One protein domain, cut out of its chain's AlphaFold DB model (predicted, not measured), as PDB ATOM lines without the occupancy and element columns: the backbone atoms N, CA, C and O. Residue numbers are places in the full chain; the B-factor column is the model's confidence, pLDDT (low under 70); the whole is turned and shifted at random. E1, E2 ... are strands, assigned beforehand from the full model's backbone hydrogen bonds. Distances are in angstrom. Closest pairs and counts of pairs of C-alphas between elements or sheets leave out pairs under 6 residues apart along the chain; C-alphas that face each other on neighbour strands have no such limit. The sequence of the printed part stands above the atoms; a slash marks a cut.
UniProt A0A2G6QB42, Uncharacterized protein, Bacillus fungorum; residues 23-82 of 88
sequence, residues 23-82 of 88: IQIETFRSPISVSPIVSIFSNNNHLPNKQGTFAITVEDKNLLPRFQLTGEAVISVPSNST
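What this domain is: This is residues 23 to 82 of the 88 residues of an uncharacterized protein of Bacillus fungorum (UniProt A0A2G6QB42). A long, narrow rod is built from a two-stranded ribbon, in which E2 runs on into E3, the chain turns back, and E4 runs on into E5, with the long strand E6 passing along this ribbon and meeting it at few points. E1 pairs with residues 66 to 69 of E6. The printed part has 60 residues and six named strands, E1 to E6 in chain order, with no named helix; they form three antiparallel two-stranded sheets, E1 - E6, E2 - E5 and E3 - E4, and the class is all strand. It is only just loose, close to extended, with a radius of gyration of the C-alphas of 15.4 A and spans of 49 by 17 by 17 A.

Where its parts are: E3, residues 37 to 42, is 16.7 A long; E4, residues 45 to 53, is 18.3 A and bends by 77 degrees at residue 49. E2 is residues 32 to 34, 6.3 A, and E5 residues 56 to 58, 6.7 A. E1, residues 23 to 26, 9.7 A, begins at (34.945, -36.235, 38.130). E6, residues 66 to 77, 32.8 A, bends by 57 degrees at residue 74 and ends at (54.812, -41.504, 47.124).

How they stand to each other: E3 and E4 form a hairpin, antiparallel at 155 degrees, with N 52 and O 38 2.8 A apart. E2 and E5 are antiparallel at 176 degrees; N 34 and O 56 are 3.0 A apart. The closest C-alphas of E4 and E6 are those of Lys 50 and Ala 73, 6.8 A apart. E1 and E6 are antiparallel at 155 degrees; N 23 and O 69 are 2.8 A apart. E2 and E6 are apart.

The domain as a whole: The C-alphas of Asn 62 and Ser 79 are the two farthest apart, at 49.3 A. The printed part has no cut, and no link is long. The mean pLDDT of the printed part is 81.0; residues 29 to 31, 48 and 61 to 64 are under 70.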
ATOM      1  N   ILE A  23      35.160 -37.609  38.576       85.56
ATOM      2  CA  ILE A  23      34.945 -36.235  38.130       85.56
ATOM      3  C   ILE A  23      33.565 -36.149  37.517       85.56
ATOM      4  O   ILE A  23      33.253 -36.870  36.573       85.56
ATOM      5  N   GLN A  24      32.757 -35.241  38.051       86.50
ATOM      6  CA  GLN A  24      31.475 -34.882  37.476       86.50
ATOM      7  C   GLN A  24      31.660 -33.683  36.550       86.50
ATOM      8  O   GLN A  24      32.150 -32.634  36.966       86.50
ATOM      9  N   ILE A  25      31.268 -33.849  35.294       82.12
ATOM     10  CA  ILE A  25      31.281 -32.801  34.281       82.12
ATOM     11  C   ILE A  25      29.842 -32.362  34.079       82.12
ATOM     12  O   ILE A  25      28.992 -33.163  33.685       82.12
ATOM     13  N   GLU A  26      29.582 -31.085  34.337       80.56
ATOM     14  CA  GLU A  26      28.292 -30.458  34.084       80.56
ATOM     15  C   GLU A  26      28.428 -29.465  32.943       80.56
ATOM     16  O   GLU A  26      29.318 -28.615  32.930       80.56
ATOM     17  N   THR A  27      27.540 -29.584  31.966       75.31
ATOM     18  CA  THR A  27      27.542 -28.726  30.788       75.31
ATOM     19  C   THR A  27      26.140 -28.156  30.583       75.31
ATOM     20  O   THR A  27      25.137 -28.835  30.804       75.31
ATOM     21  N   PHE A  28      26.058 -26.869  30.237       71.00
ATOM     22  CA  PHE A  28      24.811 -26.097  30.362       71.00
ATOM     23  C   PHE A  28      24.127 -25.767  29.023       71.00
ATOM     24  O   PHE A  28      23.090 -25.108  29.030       71.00
ATOM     25  N   ARG A  29      24.693 -26.154  27.865       66.44
ATOM     26  CA  ARG A  29      24.179 -25.769  26.531       66.44
ATOM     27  C   ARG A  29      24.573 -26.751  25.442       66.44
ATOM     28  O   ARG A  29      25.759 -26.840  25.212       66.44
ATOM     29  N   SER A  30      23.643 -27.370  24.718       66.06
ATOM     30  CA  SER A  30      23.922 -28.313  23.616       66.06
ATOM     31  C   SER A  30      23.900 -27.652  22.212       66.06
ATOM     32  O   SER A  30      23.165 -26.671  22.043       66.06
ATOM     33  N   PRO A  31      24.643 -28.149  21.188       65.38
ATOM     34  CA  PRO A  31      25.584 -29.283  21.196       65.38
ATOM     35  C   PRO A  31      26.889 -28.956  21.917       65.38
ATOM     36  O   PRO A  31      27.322 -27.804  21.943       65.38
ATOM     37  N   ILE A  32      27.515 -29.976  22.510       73.81
ATOM     38  CA  ILE A  32      28.721 -29.809  23.333       73.81
ATOM     39  C   ILE A  32      29.825 -30.711  22.838       73.81
ATOM     40  O   ILE A  32      29.624 -31.907  22.643       73.81
ATOM     41  N   SER A  33      31.008 -30.120  22.730       76.31
ATOM     42  CA  SER A  33      32.270 -30.832  22.649       76.31
ATOM     43  C   SER A  33      33.151 -30.346  23.795       76.31
ATOM     44  O   SER A  33      33.450 -29.154  23.878       76.31
ATOM     45  N   VAL A  34      33.508 -31.244  24.714       77.25
ATOM     46  CA  VAL A  34      34.429 -30.958  25.824       77.25
ATOM     47  C   VAL A  34      35.562 -31.965  25.823       77.25
ATOM     48  O   VAL A  34      35.337 -33.164  25.638       77.25
ATOM     49  N   SER A  35      36.767 -31.465  26.088       82.25
ATOM     50  CA  SER A  35      37.974 -32.281  26.171       82.25
ATOM     51  C   SER A  35      38.709 -32.053  27.494       82.25
ATOM     52  O   SER A  35      39.756 -31.405  27.491       82.25
ATOM     53  N   PRO A  36      38.157 -32.485  28.645       81.69
ATOM     54  CA  PRO A  36      38.818 -32.294  29.931       81.69
ATOM     55  C   PRO A  36      40.130 -33.079  29.995       81.69
ATOM     56  O   PRO A  36      40.228 -34.227  29.539       81.69
ATOM     57  N   ILE A  37      41.128 -32.452  30.609       86.38
ATOM     58  CA  ILE A  37      42.429 -33.049  30.871       86.38
ATOM     59  C   ILE A  37      42.603 -33.097  32.379       86.38
ATOM     60  O   ILE A  37      42.597 -32.077  33.055       86.38
ATOM     61  N   VAL A  38      42.773 -34.294  32.917       87.94
ATOM     62  CA  VAL A  38      42.855 -34.505  34.360       87.94
ATOM     63  C   VAL A  38      44.202 -35.110  34.674       87.94
ATOM     64  O   VAL A  38      44.607 -36.060  34.008       87.94
ATOM     65  N   SER A  39      44.882 -34.600  35.696       89.56
ATOM     66  CA  SER A  39      46.154 -35.173  36.123       89.56
ATOM     67  C   SER A  39      46.339 -35.192  37.632       89.56
ATOM     68  O   SER A  39      45.779 -34.374  38.370       89.56
ATOM     69  N   ILE A  40      47.156 -36.145  38.074       90.25
ATOM     70  CA  ILE A  40      47.596 -36.287  39.456       90.25
ATOM     71  C   ILE A  40      48.935 -35.571  39.630       90.25
ATOM     72  O   ILE A  40      49.888 -35.780  38.876       90.25
ATOM     73  N   PHE A  41      49.017 -34.751  40.668       91.81
ATOM     74  CA  PHE A  41      50.232 -34.074  41.096       91.81
ATOM     75  C   PHE A  41      50.690 -34.647  42.433       91.81
ATOM     76  O   PHE A  41      49.869 -35.013  43.273       91.81
ATOM     77  N   SER A  42      52.003 -34.694  42.634       90.69
ATOM     78  CA  SER A  42      52.625 -35.012  43.917       90.69
ATOM     79  C   SER A  42      53.550 -33.875  44.321       90.69
ATOM     80  O   SER A  42      54.456 -33.536  43.564       90.69
ATOM     81  N   ASN A  43      53.363 -33.288  45.505       90.38
ATOM     82  CA  ASN A  43      54.152 -32.135  45.969       90.38
ATOM     83  C   ASN A  43      54.174 -30.976  44.955       90.38
ATOM     84  O   ASN A  43      55.229 -30.406  44.688       90.38
ATOM     85  N   ASN A  44      53.022 -30.659  44.354       87.06
ATOM     86  CA  ASN A  44      52.871 -29.694  43.255       87.06
ATOM     87  C   ASN A  44      53.662 -30.029  41.970       87.06
ATOM     88  O   ASN A  44      53.663 -29.230  41.035       87.06
ATOM     89  N   ASN A  45      54.296 -31.201  41.878       87.62
ATOM     90  CA  ASN A  45      54.930 -31.678  40.654       87.62
ATOM     91  C   ASN A  45      53.965 -32.568  39.879       87.62
ATOM     92  O   ASN A  45      53.360 -33.486  40.436       87.62
ATOM     93  N   HIS A  46      53.852 -32.315  38.581       84.81
ATOM     94  CA  HIS A  46      53.081 -33.159  37.682       84.81
ATOM     95  C   HIS A  46      53.677 -34.571  37.647       84.81
ATOM     96  O   HIS A  46      54.888 -34.716  37.471       84.81
ATOM     97  N   LEU A  47      52.844 -35.607  37.788       84.50
ATOM     98  CA  LEU A  47      53.282 -36.988  37.606       84.50
ATOM     99  C   LEU A  47      53.064 -37.407  36.143       84.50
ATOM    100  O   LEU A  47      51.933 -37.728  35.760       84.50
ATOM    101  N   PRO A  48      54.117 -37.426  35.300       66.81
ATOM    102  CA  PRO A  48      53.977 -37.865  33.917       66.81
ATOM    103  C   PRO A  48      53.425 -39.295  33.867       66.81
ATOM    104  O   PRO A  48      53.761 -40.140  34.697       66.81
ATOM    105  N   ASN A  49      52.558 -39.560  32.885       72.12
ATOM    106  CA  ASN A  49      51.806 -40.812  32.692       72.12
ATOM    107  C   ASN A  49      50.616 -41.045  33.637       72.12
ATOM    108  O   ASN A  49      49.955 -42.076  33.518       72.12
ATOM    109  N   LYS A  50      50.311 -40.117  34.553       78.81
ATOM    110  CA  LYS A  50      49.093 -40.152  35.388       78.81
ATOM    111  C   LYS A  50      48.074 -39.081  34.978       78.81
ATOM    112  O   LYS A  50      47.272 -38.633  35.792       78.81
ATOM    113  N   GLN A  51      48.124 -38.708  33.700       82.00
ATOM    114  CA  GLN A  51      47.228 -37.770  33.039       82.00
ATOM    115  C   GLN A  51      46.260 -38.537  32.134       82.00
ATOM    116  O   GLN A  51      46.680 -39.389  31.353       82.00
ATOM    117  N   GLY A  52      44.974 -38.212  32.225       78.25
ATOM    118  CA  GLY A  52      43.934 -38.696  31.325       78.25
ATOM    119  C   GLY A  52      43.367 -37.548  30.501       78.25
ATOM    120  O   GLY A  52      42.982 -36.518  31.052       78.25
ATOM    121  N   THR A  53      43.299 -37.737  29.186       79.56
ATOM    122  CA  THR A  53      42.547 -36.864  28.280       79.56
ATOM    123  C   THR A  53      41.281 -37.588  27.875       79.56
ATOM    124  O   THR A  53      41.331 -38.730  27.417       79.56
ATOM    125  N   PHE A  54      40.150 -36.917  28.020       77.69
ATOM    126  CA  PHE A  54      38.854 -37.461  27.646       77.69
ATOM    127  C   PHE A  54      38.235 -36.526  26.624       77.69
ATOM    128  O   PHE A  54      38.394 -35.320  26.745       77.69
ATOM    129  N   ALA A  55      37.546 -37.068  25.627       75.75
ATOM    130  CA  ALA A  55      36.785 -36.288  24.663       75.75
ATOM    131  C   ALA A  55      35.334 -36.756  24.721       75.75
ATOM    132  O   ALA A  55      35.062 -37.954  24.640       75.75
ATOM    133  N   ILE A  56      34.413 -35.814  24.902       71.81
ATOM    134  CA  ILE A  56      32.981 -36.091  24.977       71.81
ATOM    135  C   ILE A  56      32.283 -35.190  23.967       71.81
ATOM    136  O   ILE A  56      32.440 -33.968  24.004       71.81
ATOM    137  N   THR A  57      31.487 -35.798  23.090       73.81
ATOM    138  CA  THR A  57      30.641 -35.095  22.125       73.81
ATOM    139  C   THR A  57      29.188 -35.481  22.353       73.81
ATOM    140  O   THR A  57      28.860 -36.662  22.443       73.81
ATOM    141  N   VAL A  58      28.323 -34.474  22.467       72.38
ATOM    142  CA  VAL A  58      26.884 -34.640  22.686       72.38
ATOM    143  C   VAL A  58      26.136 -33.858  21.622       72.38
ATOM    144  O   VAL A  58      26.236 -32.632  21.563       72.38
ATOM    145  N   GLU A  59      25.386 -34.577  20.794       71.62
ATOM    146  CA  GLU A  59      24.658 -34.005  19.655       71.62
ATOM    147  C   GLU A  59      23.176 -33.732  19.958       71.62
ATOM    148  O   GLU A  59      22.509 -33.017  19.209       71.62
ATOM    149  N   ASP A  60      22.651 -34.251  21.071       70.81
ATOM    150  CA  ASP A  60      21.253 -34.056  21.458       70.81
ATOM    151  C   ASP A  60      21.036 -32.679  22.105       70.81
ATOM    152  O   ASP A  60      21.528 -32.398  23.202       70.81
ATOM    153  N   LYS A  61      20.273 -31.816  21.422       64.38
ATOM    154  CA  LYS A  61      19.962 -30.431  21.823       64.38
ATOM    155  C   LYS A  61      19.101 -30.311  23.082       64.38
ATOM    156  O   LYS A  61      19.056 -29.228  23.662       64.38
ATOM    157  N   ASN A  62      18.448 -31.391  23.506       69.06
ATOM    158  CA  ASN A  62      17.500 -31.381  24.621       69.06
ATOM    159  C   ASN A  62      18.065 -31.978  25.918       69.06
ATOM    160  O   ASN A  62      17.427 -31.861  26.964       69.06
ATOM    161  N   LEU A  63      19.248 -32.599  25.883       65.62
ATOM    162  CA  LEU A  63      19.899 -33.124  27.081       65.62
ATOM    163  C   LEU A  63      20.755 -32.049  27.755       65.62
ATOM    164  O   LEU A  63      21.566 -31.402  27.098       65.62
ATOM    165  N   LEU A  64      20.621 -31.916  29.080       67.62
ATOM    166  CA  LEU A  64      21.650 -31.322  29.937       67.62
ATOM    167  C   LEU A  64      22.716 -32.390  30.177       67.62
ATOM    168  O   LEU A  64      22.460 -33.335  30.932       67.62
ATOM    169  N   PRO A  65      23.891 -32.302  29.543       70.06
ATOM    170  CA  PRO A  65      24.828 -33.400  29.615       70.06
ATOM    171  C   PRO A  65      25.578 -33.343  30.945       70.06
ATOM    172  O   PRO A  65      26.382 -32.439  31.203       70.06
ATOM    173  N   ARG A  66      25.270 -34.310  31.807       78.75
ATOM    174  CA  ARG A  66      26.026 -34.611  33.019       78.75
ATOM    175  C   ARG A  66      26.745 -35.926  32.804       78.75
ATOM    176  O   ARG A  66      26.102 -36.942  32.552       78.75
ATOM    177  N   PHE A  67      28.063 -35.900  32.926       78.81
ATOM    178  CA  PHE A  67      28.891 -37.088  32.759       78.81
ATOM    179  C   PHE A  67      29.764 -37.304  33.975       78.81
ATOM    180  O   PHE A  67      30.153 -36.354  34.652       78.81
ATOM    181  N   GLN A  68      30.084 -38.566  34.223       85.19
ATOM    182  CA  GLN A  68      31.067 -38.947  35.217       85.19
ATOM    183  C   GLN A  68      32.241 -39.618  34.524       85.19
ATOM    184  O   GLN A  68      32.063 -40.512  33.698       85.19
ATOM    185  N   LEU A  69      33.439 -39.172  34.876       82.25
ATOM    186  CA  LEU A  69      34.684 -39.819  34.509       82.25
ATOM    187  C   LEU A  69      35.290 -40.423  35.760       82.25
ATOM    188  O   LEU A  69      35.422 -39.749  36.779       82.25
ATOM    189  N   THR A  70      35.677 -41.686  35.673       86.38
ATOM    190  CA  THR A  70      36.400 -42.371  36.739       86.38
ATOM    191  C   THR A  70      37.816 -42.656  36.283       86.38
ATOM    192  O   THR A  70      38.019 -43.128  35.164       86.38
ATOM    193  N   GLY A  71      38.787 -42.402  37.149       85.12
ATOM    194  CA  GLY A  71      40.182 -42.717  36.885       85.12
ATOM    195  C   GLY A  71      40.829 -43.390  38.078       85.12
ATOM    196  O   GLY A  71      40.433 -43.191  39.228       85.12
ATOM    197  N   GLU A  72      41.832 -44.206  37.781       88.88
ATOM    198  CA  GLU A  72      42.591 -44.928  38.782       88.88
ATOM    199  C   GLU A  72      44.069 -44.974  38.417       88.88
ATOM    200  O   GLU A  72      44.441 -45.172  37.260       88.88
ATOM    201  N   ALA A  73      44.918 -44.814  39.427       88.25
ATOM    202  CA  ALA A  73      46.351 -44.965  39.300       88.25
ATOM    203  C   ALA A  73      46.954 -45.532  40.582       88.25
ATOM    204  O   ALA A  73      46.584 -45.142  41.684       88.25
ATOM    205  N   VAL A  74      47.959 -46.389  40.427       91.00
ATOM    206  CA  VAL A  74      48.909 -46.683  41.501       91.00
ATOM    207  C   VAL A  74      50.115 -45.763  41.334       91.00
ATOM    208  O   VAL A  74      50.660 -45.653  40.225       91.00
ATOM    209  N   ILE A  75      50.489 -45.069  42.410       90.69
ATOM    210  CA  ILE A  75      51.635 -44.157  42.473       90.69
ATOM    211  C   ILE A  75      52.484 -44.446  43.711       90.69
ATOM    212  O   ILE A  75      51.952 -44.659  44.797       90.69
ATOM    213  N   SER A  76      53.801 -44.408  43.547       91.56
ATOM    214  CA  SER A  76      54.747 -44.443  44.662       91.56
ATOM    215  C   SER A  76      54.953 -43.028  45.187       91.56
ATOM    216  O   SER A  76      55.243 -42.117  44.408       91.56
ATOM    217  N   VAL A  77      54.796 -42.831  46.496       91.94
ATOM    218  CA  VAL A  77      54.812 -41.504  47.124       91.94
ATOM    219  C   VAL A  77      55.762 -41.503  48.328       91.94
ATOM    220  O   VAL A  77      55.675 -42.398  49.172       91.94
ATOM    221  N   PRO A  78      56.674 -40.520  48.446       93.69
ATOM    222  CA  PRO A  78      57.513 -40.354  49.633       93.69
ATOM    223  C   PRO A  78      56.709 -39.943  50.873       93.69
ATOM    224  O   PRO A  78      55.635 -39.349  50.768       93.69
ATOM    225  N   SER A  79      57.273 -40.160  52.061       94.69
ATOM    226  CA  SER A  79      56.714 -39.648  53.318       94.69
ATOM    227  C   SER A  79      56.605 -38.121  53.311       94.69
ATOM    228  O   SER A  79      57.467 -37.450  52.743       94.69
ATOM    229  N   ASN A  80      55.611 -37.583  54.017       94.81
ATOM    230  CA  ASN A  80      55.325 -36.145  54.121       94.81
ATOM    231  C   ASN A  80      55.079 -35.463  52.765       94.81
ATOM    232  O   ASN A  80      55.499 -34.325  52.555       94.81
ATOM    233  N   SER A  81      54.404 -36.161  51.851       93.62
ATOM    234  CA  SER A  81      54.046 -35.626  50.536       93.62
ATOM    235  C   SER A  81      52.587 -35.187  50.468       93.62
ATOM    236  O   SER A  81      51.765 -35.557  51.305       93.62
ATOM    237  N   THR A  82      52.241 -34.440  49.429       94.00
ATOM    238  CA  THR A  82      50.863 -34.153  49.037       94.00
ATOM    239  C   THR A  82      50.536 -34.853  47.730       94.00
ATOM    240  O   THR A  82      51.392 -34.960  46.856       94.00
TER     241      THR A  82